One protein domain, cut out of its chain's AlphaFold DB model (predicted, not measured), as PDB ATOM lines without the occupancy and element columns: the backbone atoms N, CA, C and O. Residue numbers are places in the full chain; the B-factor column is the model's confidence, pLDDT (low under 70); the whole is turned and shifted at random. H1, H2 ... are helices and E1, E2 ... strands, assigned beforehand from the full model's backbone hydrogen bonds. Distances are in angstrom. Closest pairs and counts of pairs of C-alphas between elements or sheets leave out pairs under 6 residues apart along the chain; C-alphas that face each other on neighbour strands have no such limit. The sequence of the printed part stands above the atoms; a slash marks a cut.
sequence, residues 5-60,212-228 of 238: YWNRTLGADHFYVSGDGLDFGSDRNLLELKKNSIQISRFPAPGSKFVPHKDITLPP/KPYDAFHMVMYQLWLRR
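Overview. This is residues 5 to 60 and 212 to 228 of the 238 residues of the protein "Exostosin domain-containing protein" of Rhizophora mucronata (UniProt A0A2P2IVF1). A small, staggered sheet of three short parallel strands has helix H3 over one face, running along the strands, while H2 only grazes the sheet with its residues 33 to 36 and H1 lies off by itself. The three helices do not gather together, and a long loop, residues 43 to 55, joins E2 to E3. The printed part has 73 residues with three named helices and three named strands, in the order H1, E1, H2, E2, E3, H3; the sheet's order is E1, E2, E3, all parallel, and the class is mixed, helices and strands. The whole is compact, with a radius of gyration of the C-alphas of 12.5 A and spans of 40 by 29 by 17 A.

Along the chain. H1 is residues 5 to 9, 6.9 A from first to last C-alpha, beginning with C-alpha 5 at (11.882, 10.396, -35.722). E1 is residues 15 to 17, 7.0 A. H2 is residues 28 to 36, 12.0 A. E2 is residues 38 to 42, 13.4 A, with C-alpha 38 at (-2.247, 11.467, -31.745). E3 is residues 56 to 58, 6.8 A. H3 is residues 216 to 227, 16.4 A, ending with C-alpha 227 at (-4.770, 9.321, -38.803).

Arrangement. E2 is the inner strand and pairs with E1 over its residues 38 to 40 and with E3 over its residues 40 to 42. E1 and E2 run parallel at 20 degrees, with N 40 and O 16 2.8 A apart, within hydrogen-bond range. E2 and E3 run parallel at 33 degrees, with N 56 and O 39 2.9 A apart, also within hydrogen-bond range. E1, H2 and E2 form a strand-helix-strand unit, two parallel neighbour strands with a helix between them in the chain, and its crossover is right-handed. E1 and H2 are near each other, with 5 pairs of C-alphas within 10 A. H3 on one face of the sheet makes two layers, helix over sheet, at a height over the sheet of 9.2 A. H3 lies over E2 and only just over E3, on which 3 of its 12 C-alphas fall; on the local plane its line and that of E2 stand at 27 degrees. The closest C-alphas of E3 and H3 are those of Leu 58 and Val 220, 7.1 A apart. H1 is not on the sheet, and it is only just apart from H2, with their closest C-alphas 8.3 A apart. In H2 and H3 every O i to N i+4 pair is within hydrogen-bond range; H1 has 0 of 1 such pairs, but 2 of 2 O i to N i+3 pairs.

Size, cuts and confidence. The C-alphas farthest apart, those of Ser 26 and Pro 213, are 41.6 A apart. Residues 61 to 211 are not printed, and C-alphas 60 and 212 stand 17.1 A apart across the cut. Of the links printed whole, E2 to E3 is long. The mean pLDDT of the printed part is 89.2, and no printed residue is under 70.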
ATOM      1  N   TYR A   5      13.251  10.547 -35.221       84.38
ATOM      2  CA  TYR A   5      11.882  10.396 -35.722       84.38
ATOM      3  C   TYR A   5      10.955  11.506 -35.229       84.38
ATOM      4  O   TYR A   5      10.219  12.073 -36.032       84.38
ATOM      5  N   TRP A   6      11.050  11.881 -33.949       85.44
ATOM      6  CA  TRP A   6      10.293  13.001 -33.390       85.44
ATOM      7  C   TRP A   6      10.610  14.305 -34.125       85.44
ATOM      8  O   TRP A   6       9.715  14.987 -34.612       85.44
ATOM      9  N   ASN A   7      11.899  14.621 -34.278       83.81
ATOM     10  CA  ASN A   7      12.337  15.867 -34.906       83.81
ATOM     11  C   ASN A   7      11.976  15.955 -36.397       83.81
ATOM     12  O   ASN A   7      11.875  17.059 -36.926       83.81
ATOM     13  N   ARG A   8      11.769  14.817 -37.075       85.25
ATOM     14  CA  ARG A   8      11.369  14.763 -38.489       85.25
ATOM     15  C   ARG A   8       9.955  15.300 -38.719       85.25
ATOM     16  O   ARG A   8       9.702  15.925 -39.743       85.25
ATOM     17  N   THR A   9       9.036  15.025 -37.798       85.25
ATOM     18  CA  THR A   9       7.596  15.313 -37.947       85.25
ATOM     19  C   THR A   9       7.047  16.224 -36.856       85.25
ATOM     20  O   THR A   9       5.851  16.499 -36.838       85.25
ATOM     21  N   LEU A  10       7.901  16.658 -35.927       86.50
ATOM     22  CA  LEU A  10       7.521  17.317 -34.677       86.50
ATOM     23  C   LEU A  10       6.530  16.484 -33.842       86.50
ATOM     24  O   LEU A  10       5.733  17.040 -33.094       86.50
ATOM     25  N   GLY A  11       6.562  15.155 -33.985       87.56
ATOM     26  CA  GLY A  11       5.660  14.234 -33.295       87.56
ATOM     27  C   GLY A  11       4.340  13.955 -34.020       87.56
ATOM     28  O   GLY A  11       3.502  13.256 -33.458       87.56
ATOM     29  N   ALA A  12       4.134  14.452 -35.247       87.00
ATOM     30  CA  ALA A  12       2.866  14.295 -35.975       87.00
ATOM     31  C   ALA A  12       2.515  12.850 -36.384       87.00
ATOM     32  O   ALA A  12       1.351  12.515 -36.576       87.00
ATOM     33  N   ASP A  13       3.523  11.989 -36.509       86.75
ATOM     34  CA  ASP A  13       3.392  10.546 -36.748       86.75
ATOM     35  C   ASP A  13       3.588   9.716 -35.463       86.75
ATOM     36  O   ASP A  13       3.724   8.496 -35.529       86.75
ATOM     37  N   HIS A  14       3.620  10.373 -34.299       91.19
ATOM     38  CA  HIS A  14       3.712   9.727 -32.993       91.19
ATOM     39  C   HIS A  14       2.348   9.743 -32.303       91.19
ATOM     40  O   HIS A  14       1.496  10.594 -32.572       91.19
ATOM     41  N   PHE A  15       2.154   8.812 -31.375       93.94
ATOM     42  CA  PHE A  15       0.989   8.784 -30.505       93.94
ATOM     43  C   PHE A  15       1.412   8.618 -29.049       93.94
ATOM     44  O   PHE A  15       2.510   8.143 -28.754       93.94
ATOM     45  N   TYR A  16       0.521   8.992 -28.141       93.31
ATOM     46  CA  TYR A  16       0.654   8.721 -26.716       93.31
ATOM     47  C   TYR A  16      -0.672   8.210 -26.160       93.31
ATOM     48  O   TYR A  16      -1.742   8.501 -26.694       93.31
ATOM     49  N   VAL A  17      -0.599   7.447 -25.072       93.69
ATOM     50  CA  VAL A  17      -1.773   6.912 -24.378       93.69
ATOM     51  C   VAL A  17      -1.963   7.680 -23.075       93.69
ATOM     52  O   VAL A  17      -1.016   7.848 -22.310       93.69
ATOM     53  N   SER A  18      -3.177   8.159 -22.821       91.69
ATOM     54  CA  SER A  18      -3.535   8.872 -21.595       91.69
ATOM     55  C   SER A  18      -4.987   8.581 -21.236       91.69
ATOM     56  O   SER A  18      -5.868   8.827 -22.052       91.69
ATOM     57  N   GLY A  19      -5.246   8.085 -20.021       87.81
ATOM     58  CA  GLY A  19      -6.593   7.699 -19.583       87.81
ATOM     59  C   GLY A  19      -7.619   8.816 -19.779       87.81
ATOM     60  O   GLY A  19      -8.566   8.644 -20.537       87.81
ATOM     61  N   ASP A  20      -7.377   9.979 -19.173       86.69
ATOM     62  CA  ASP A  20      -8.255  11.157 -19.257       86.69
ATOM     63  C   ASP A  20      -7.836  12.168 -20.337       86.69
ATOM     64  O   ASP A  20      -8.426  13.242 -20.456       86.69
ATOM     65  N   GLY A  21      -6.801  11.853 -21.113       87.19
ATOM     66  CA  GLY A  21      -6.185  12.801 -22.032       87.19
ATOM     67  C   GLY A  21      -5.381  13.904 -21.335       87.19
ATOM     68  O   GLY A  21      -5.432  14.108 -20.118       87.19
ATOM     69  N   LEU A  22      -4.620  14.646 -22.137       86.38
ATOM     70  CA  LEU A  22      -3.821  15.775 -21.661       86.38
ATOM     71  C   LEU A  22      -4.636  17.066 -21.665       86.38
ATOM     72  O   LEU A  22      -5.474  17.292 -22.538       86.38
ATOM     73  N   ASP A  23      -4.377  17.938 -20.696       80.31
ATOM     74  CA  ASP A  23      -5.000  19.261 -20.639       80.31
ATOM     75  C   ASP A  23      -4.323  20.264 -21.594       80.31
ATOM     76  O   ASP A  23      -3.210  20.040 -22.070       80.31
ATOM     77  N   PHE A  24      -4.995  21.375 -21.893       73.38
ATOM     78  CA  PHE A  24      -4.413  22.530 -22.584       73.38
ATOM     79  C   PHE A  24      -3.716  23.466 -21.583       73.38
ATOM     80  O   PHE A  24      -4.089  24.626 -21.430       73.38
ATOM     81  N   GLY A  25      -2.713  22.943 -20.875       75.44
ATOM     82  CA  GLY A  25      -1.898  23.738 -19.954       75.44
ATOM     83  C   GLY A  25      -1.039  24.790 -20.669       75.44
ATOM     84  O   GLY A  25      -0.880  24.769 -21.890       75.44
ATOM     85  N   SER A  26      -0.439  25.696 -19.893       78.12
ATOM     86  CA  SER A  26       0.473  26.735 -20.400       78.12
ATOM     87  C   SER A  26       1.869  26.217 -20.773       78.12
ATOM     88  O   SER A  26       2.649  26.954 -21.376       78.12
ATOM     89  N   ASP A  27       2.195  24.961 -20.449       87.81
ATOM     90  CA  ASP A  27       3.458  24.340 -20.848       87.81
ATOM     91  C   ASP A  27       3.495  24.147 -22.370       87.81
ATOM     92  O   ASP A  27       2.724  23.377 -22.957       87.81
ATOM     93  N   ARG A  28       4.438  24.841 -23.010       83.50
ATOM     94  CA  ARG A  28       4.662  24.785 -24.453       83.50
ATOM     95  C   ARG A  28       4.910  23.358 -24.950       83.50
ATOM     96  O   ARG A  28       4.407  23.013 -26.015       83.50
ATOM     97  N   ASN A  29       5.636  22.531 -24.199       84.56
ATOM     98  CA  ASN A  29       5.933  21.157 -24.598       84.56
ATOM     99  C   ASN A  29       4.663  20.299 -24.610       84.56
ATOM    100  O   ASN A  29       4.461  19.513 -25.536       84.56
ATOM    101  N   LEU A  30       3.775  20.475 -23.622       86.56
ATOM    102  CA  LEU A  30       2.481  19.782 -23.587       86.56
ATOM    103  C   LEU A  30       1.564  20.253 -24.715       86.56
ATOM    104  O   LEU A  30       0.893  19.436 -25.347       86.56
ATOM    105  N   LEU A  31       1.567  21.555 -25.006       86.19
ATOM    106  CA  LEU A  31       0.802  22.109 -26.116       86.19
ATOM    107  C   LEU A  31       1.291  21.567 -27.467       86.19
ATOM    108  O   LEU A  31       0.467  21.205 -28.306       86.19
ATOM    109  N   GLU A  32       2.606  21.495 -27.684       85.19
ATOM    110  CA  GLU A  32       3.205  20.929 -28.898       85.19
ATOM    111  C   GLU A  32       2.912  19.426 -29.024       85.19
ATOM    112  O   GLU A  32       2.463  18.988 -30.084       85.19
ATOM    113  N   LEU A  33       3.054  18.650 -27.941       88.25
ATOM    114  CA  LEU A  33       2.695  17.228 -27.903       88.25
ATOM    115  C   LEU A  33       1.220  17.009 -28.265       88.25
ATOM    116  O   LEU A  33       0.914  16.204 -29.143       88.25
ATOM    117  N   LYS A  34       0.301  17.750 -27.634       88.19
ATOM    118  CA  LYS A  34      -1.145  17.608 -27.858       88.19
ATOM    119  C   LYS A  34      -1.578  18.085 -29.241       88.19
ATOM    120  O   LYS A  34      -2.517  17.529 -29.806       88.19
ATOM    121  N   LYS A  35      -0.924  19.108 -29.797       86.50
ATOM    122  CA  LYS A  35      -1.190  19.567 -31.165       86.50
ATOM    123  C   LYS A  35      -0.686  18.563 -32.191       86.50
ATOM    124  O   LYS A  35      -1.423  18.248 -33.115       86.50
ATOM    125  N   ASN A  36       0.527  18.049 -32.032       88.31
ATOM    126  CA  ASN A  36       1.164  17.273 -33.090       88.31
ATOM    127  C   ASN A  36       0.822  15.783 -32.995       88.31
ATOM    128  O   ASN A  36       0.367  15.207 -33.977       88.31
ATOM    129  N   SER A  37       0.990  15.159 -31.830       91.81
ATOM    130  CA  SER A  37       0.851  13.708 -31.671       91.81
ATOM    131  C   SER A  37      -0.588  13.265 -31.455       91.81
ATOM    132  O   SER A  37      -1.389  13.975 -30.854       91.81
ATOM    133  N   ILE A  38      -0.920  12.063 -31.918       93.94
ATOM    134  CA  ILE A  38      -2.247  11.467 -31.745       93.94
ATOM    135  C   ILE A  38      -2.432  11.056 -30.280       93.94
ATOM    136  O   ILE A  38      -1.636  10.285 -29.743       93.94
ATOM    137  N   GLN A  39      -3.490  11.538 -29.628       94.50
ATOM    138  CA  GLN A  39      -3.881  11.028 -28.318       94.50
ATOM    139  C   GLN A  39      -4.714   9.762 -28.480       94.50
ATOM    140  O   GLN A  39      -5.652   9.726 -29.275       94.50
ATOM    141  N   ILE A  40      -4.408   8.759 -27.664       95.50
ATOM    142  CA  ILE A  40      -5.267   7.606 -27.417       95.50
ATOM    143  C   ILE A  40      -5.782   7.718 -25.981       95.50
ATOM    144  O   ILE A  40      -4.981   7.722 -25.044       95.50
ATOM    145  N   SER A  41      -7.098   7.817 -25.797       94.06
ATOM    146  CA  SER A  41      -7.720   7.921 -24.468       94.06
ATOM    147  C   SER A  41      -8.845   6.917 -24.253       94.06
ATOM    148  O   SER A  41      -9.258   6.214 -25.177       94.06
ATOM    149  N   ARG A  42      -9.353   6.823 -23.019       91.88
ATOM    150  CA  ARG A  42     -10.557   6.028 -22.750       91.88
ATOM    151  C   ARG A  42     -11.774   6.653 -23.435       91.88
ATOM    152  O   ARG A  42     -11.796   7.860 -23.677       91.88
ATOM    153  N   PHE A  43     -12.779   5.831 -23.720       91.94
ATOM    154  CA  PHE A  43     -14.101   6.294 -24.123       91.94
ATOM    155  C   PHE A  43     -15.047   6.335 -22.907       91.94
ATOM    156  O   PHE A  43     -15.045   5.378 -22.131       91.94
ATOM    157  N   PRO A  44     -15.874   7.383 -22.750       91.12
ATOM    158  CA  PRO A  44     -15.791   8.665 -23.445       91.12
ATOM    159  C   PRO A  44     -14.590   9.480 -22.941       91.12
ATOM    160  O   PRO A  44     -14.214   9.421 -21.768       91.12
ATOM    161  N   ALA A  45     -13.975  10.230 -23.845       89.44
ATOM    162  CA  ALA A  45     -12.893  11.149 -23.560       89.44
ATOM    163  C   ALA A  45     -13.442  12.424 -22.899       89.44
ATOM    164  O   ALA A  45     -14.499  12.936 -23.284       89.44
ATOM    165  N   PRO A  46     -12.717  13.011 -21.933       83.75
ATOM    166  CA  PRO A  46     -13.105  14.295 -21.367       83.75
ATOM    167  C   PRO A  46     -13.170  15.389 -22.439       83.75
ATOM    168  O   PRO A  46     -12.231  15.608 -23.204       83.75
ATOM    169  N   GLY A  47     -14.290  16.113 -22.472       73.06
ATOM    170  CA  GLY A  47     -14.654  16.996 -23.584       73.06
ATOM    171  C   GLY A  47     -13.644  18.082 -23.966       73.06
ATOM    172  O   GLY A  47     -13.504  18.391 -25.144       73.06
ATOM    173  N   SER A  48     -12.932  18.663 -23.000       78.38
ATOM    174  CA  SER A  48     -11.911  19.692 -23.250       78.38
ATOM    175  C   SER A  48     -10.549  19.111 -23.641       78.38
ATOM    176  O   SER A  48      -9.592  19.853 -23.854       78.38
ATOM    177  N   LYS A  49     -10.416  17.783 -23.720       88.62
ATOM    178  CA  LYS A  49      -9.126  17.099 -23.870       88.62
ATOM    179  C   LYS A  49      -9.002  16.268 -25.142       88.62
ATOM    180  O   LYS A  49      -7.959  15.655 -25.342       88.62
ATOM    181  N   PHE A  50     -10.015  16.292 -26.005       91.12
ATOM    182  CA  PHE A  50     -10.078  15.489 -27.223       91.12
ATOM    183  C   PHE A  50     -10.152  16.365 -28.479       91.12
ATOM    184  O   PHE A  50     -10.965  17.284 -28.558       91.12
ATOM    185  N   VAL A  51      -9.311  16.076 -29.473       91.12
ATOM    186  CA  VAL A  51      -9.277  16.749 -30.777       91.12
ATOM    187  C   VAL A  51      -9.891  15.823 -31.839       91.12
ATOM    188  O   VAL A  51      -9.198  14.926 -32.320       91.12
ATOM    189  N   PRO A  52     -11.151  16.028 -32.277       90.00
ATOM    190  CA  PRO A  52     -11.911  14.995 -32.997       90.00
ATOM    191  C   PRO A  52     -11.313  14.518 -34.319       90.00
ATOM    192  O   PRO A  52     -11.426  13.345 -34.672       90.00
ATOM    193  N   HIS A  53     -10.636  15.413 -35.037       88.12
ATOM    194  CA  HIS A  53     -10.003  15.101 -36.316       88.12
ATOM    195  C   HIS A  53      -8.648  14.385 -36.172       88.12
ATOM    196  O   HIS A  53      -8.113  13.920 -37.171       88.12
ATOM    197  N   LYS A  54      -8.075  14.298 -34.962       90.06
ATOM    198  CA  LYS A  54      -6.758  13.684 -34.717       90.06
ATOM    199  C   LYS A  54      -6.799  12.547 -33.703       90.06
ATOM    200  O   LYS A  54      -6.236  11.492 -33.961       90.06
ATOM    201  N   ASP A  55      -7.454  12.743 -32.570       94.00
ATOM    202  CA  ASP A  55      -7.380  11.840 -31.417       94.00
ATOM    203  C   ASP A  55      -8.324  10.652 -31.553       94.00
ATOM    204  O   ASP A  55      -9.350  10.745 -32.215       94.00
ATOM    205  N   ILE A  56      -7.992   9.529 -30.929       95.12
ATOM    206  CA  ILE A  56      -8.827   8.326 -30.950       95.12
ATOM    207  C   ILE A  56      -9.146   7.868 -29.535       95.12
ATOM    208  O   ILE A  56      -8.388   8.102 -28.593       95.12
ATOM    209  N   THR A  57     -10.276   7.190 -29.389       95.12
ATOM    210  CA  THR A  57     -10.662   6.536 -28.143       95.12
ATOM    211  C   THR A  57     -10.532   5.029 -28.274       95.12
ATOM    212  O   THR A  57     -10.730   4.449 -29.345       95.12
ATOM    213  N   LEU A  58     -10.184   4.379 -27.168       94.44
ATOM    214  CA  LEU A  58     -10.186   2.927 -27.090       94.44
ATOM    215  C   LEU A  58     -11.631   2.411 -27.010       94.44
ATOM    216  O   LEU A  58     -12.416   2.943 -26.217       94.44
ATOM    217  N   PRO A  59     -11.981   1.348 -27.763       93.00
ATOM    218  CA  PRO A  59     -13.181   0.564 -27.494       93.00
ATOM    219  C   PRO A  59     -13.249   0.180 -26.011       93.00
ATOM    220  O   PRO A  59     -12.260  -0.370 -25.506       93.00
ATOM    221  N   PRO A  60     -14.375   0.450 -25.314       88.38
ATOM    222  CA  PRO A  60     -14.576   0.004 -23.943       88.38
ATOM    223  C   PRO A  60     -14.243  -1.470 -23.819       88.38
ATOM    224  O   PRO A  60     -14.594  -2.266 -24.693       88.38
ATOM    225  N   LYS A 212      -6.088 -10.919 -32.613       93.69
ATOM    226  CA  LYS A 212      -6.743 -11.673 -33.696       93.69
ATOM    227  C   LYS A 212      -7.222 -10.735 -34.802       93.69
ATOM    228  O   LYS A 212      -7.542  -9.588 -34.501       93.69
ATOM    229  N   PRO A 213      -7.336 -11.200 -36.061       95.25
ATOM    230  CA  PRO A 213      -7.857 -10.373 -37.141       95.25
ATOM    231  C   PRO A 213      -9.157  -9.666 -36.747       95.25
ATOM    232  O   PRO A 213     -10.057 -10.292 -36.191       95.25
ATOM    233  N   TYR A 214      -9.233  -8.369 -37.051       93.88
ATOM    234  CA  TYR A 214     -10.390  -7.502 -36.795       93.88
ATOM    235  C   TYR A 214     -10.742  -7.232 -35.328       93.88
ATOM    236  O   TYR A 214     -11.752  -6.580 -35.075       93.88
ATOM    237  N   ASP A 215      -9.932  -7.670 -34.371       94.19
ATOM    238  CA  ASP A 215     -10.161  -7.361 -32.963       94.19
ATOM    239  C   ASP A 215      -9.852  -5.894 -32.611       94.19
ATOM    240  O   ASP A 215      -9.368  -5.119 -33.443       94.19
ATOM    241  N   ALA A 216     -10.144  -5.493 -31.372       94.38
ATOM    242  CA  ALA A 216      -9.990  -4.107 -30.938       94.38
ATOM    243  C   ALA A 216      -8.554  -3.589 -31.104       94.38
ATOM    244  O   ALA A 216      -8.364  -2.449 -31.529       94.38
ATOM    245  N   PHE A 217      -7.543  -4.433 -30.866       94.81
ATOM    246  CA  PHE A 217      -6.146  -4.068 -31.088       94.81
ATOM    247  C   PHE A 217      -5.890  -3.727 -32.560       94.81
ATOM    248  O   PHE A 217      -5.410  -2.633 -32.866       94.81
ATOM    249  N   HIS A 218      -6.255  -4.617 -33.486       96.50
ATOM    250  CA  HIS A 218      -6.044  -4.371 -34.914       96.50
ATOM    251  C   HIS A 218      -6.837  -3.166 -35.422       96.50
ATOM    252  O   HIS A 218      -6.345  -2.428 -36.276       96.50
ATOM    253  N   MET A 219      -8.041  -2.939 -34.898       96.56
ATOM    254  CA  MET A 219      -8.873  -1.803 -35.298       96.56
ATOM    255  C   MET A 219      -8.313  -0.470 -34.794       96.56
ATOM    256  O   MET A 219      -8.290   0.498 -35.554       96.56
ATOM    257  N   VAL A 220      -7.772  -0.425 -33.572       95.56
ATOM    258  CA  VAL A 220      -7.047   0.749 -33.056       95.56
ATOM    259  C   VAL A 220      -5.792   1.020 -33.888       95.56
ATOM    260  O   VAL A 220      -5.564   2.157 -34.300       95.56
ATOM    261  N   MET A 221      -5.009  -0.015 -34.217       95.62
ATOM    262  CA  MET A 221      -3.835   0.136 -35.087       95.62
ATOM    263  C   MET A 221      -4.212   0.643 -36.485       95.62
ATOM    264  O   MET A 221      -3.518   1.492 -37.049       95.62
ATOM    265  N   TYR A 222      -5.330   0.167 -37.034       95.69
ATOM    266  CA  TYR A 222      -5.847   0.640 -38.313       95.69
ATOM    267  C   TYR A 222      -6.301   2.106 -38.248       95.69
ATOM    268  O   TYR A 222      -5.959   2.883 -39.138       95.69
ATOM    269  N   GLN A 223      -6.976   2.535 -37.176       93.62
ATOM    270  CA  GLN A 223      -7.312   3.950 -36.976       93.62
ATOM    271  C   GLN A 223      -6.076   4.843 -36.853       93.62
ATOM    272  O   GLN A 223      -6.024   5.901 -37.480       93.62
ATOM    273  N   LEU A 224      -5.060   4.419 -36.095       93.69
ATOM    274  CA  LEU A 224      -3.790   5.143 -36.015       93.69
ATOM    275  C   LEU A 224      -3.160   5.295 -37.397       93.69
ATOM    276  O   LEU A 224      -2.710   6.382 -37.760       93.69
ATOM    277  N   TRP A 225      -3.180   4.225 -38.196       92.44
ATOM    278  CA  TRP A 225      -2.712   4.286 -39.570       92.44
ATOM    279  C   TRP A 225      -3.520   5.299 -40.386       92.44
ATOM    280  O   TRP A 225      -2.908   6.143 -41.035       92.44
ATOM    281  N   LEU A 226      -4.856   5.301 -40.323       91.56
ATOM    282  CA  LEU A 226      -5.690   6.288 -41.025       91.56
ATOM    283  C   LEU A 226      -5.363   7.735 -40.619       91.56
ATOM    284  O   LEU A 226      -5.366   8.619 -41.474       91.56
ATOM    285  N   ARG A 227      -5.019   7.974 -39.346       89.44
ATOM    286  CA  ARG A 227      -4.770   9.321 -38.803       89.44
ATOM    287  C   ARG A 227      -3.317   9.798 -38.845       89.44
ATOM    288  O   ARG A 227      -3.049  10.965 -38.566       89.44
ATOM    289  N   ARG A 228      -2.373   8.946 -39.260       83.00
ATOM    290  CA  ARG A 228      -0.914   9.207 -39.243       83.00
ATOM    291  C   ARG A 228      -0.445  10.451 -40.015       83.00
ATOM    292  O   ARG A 228       0.712  10.850 -39.902       83.00
TER     293      ARG A 228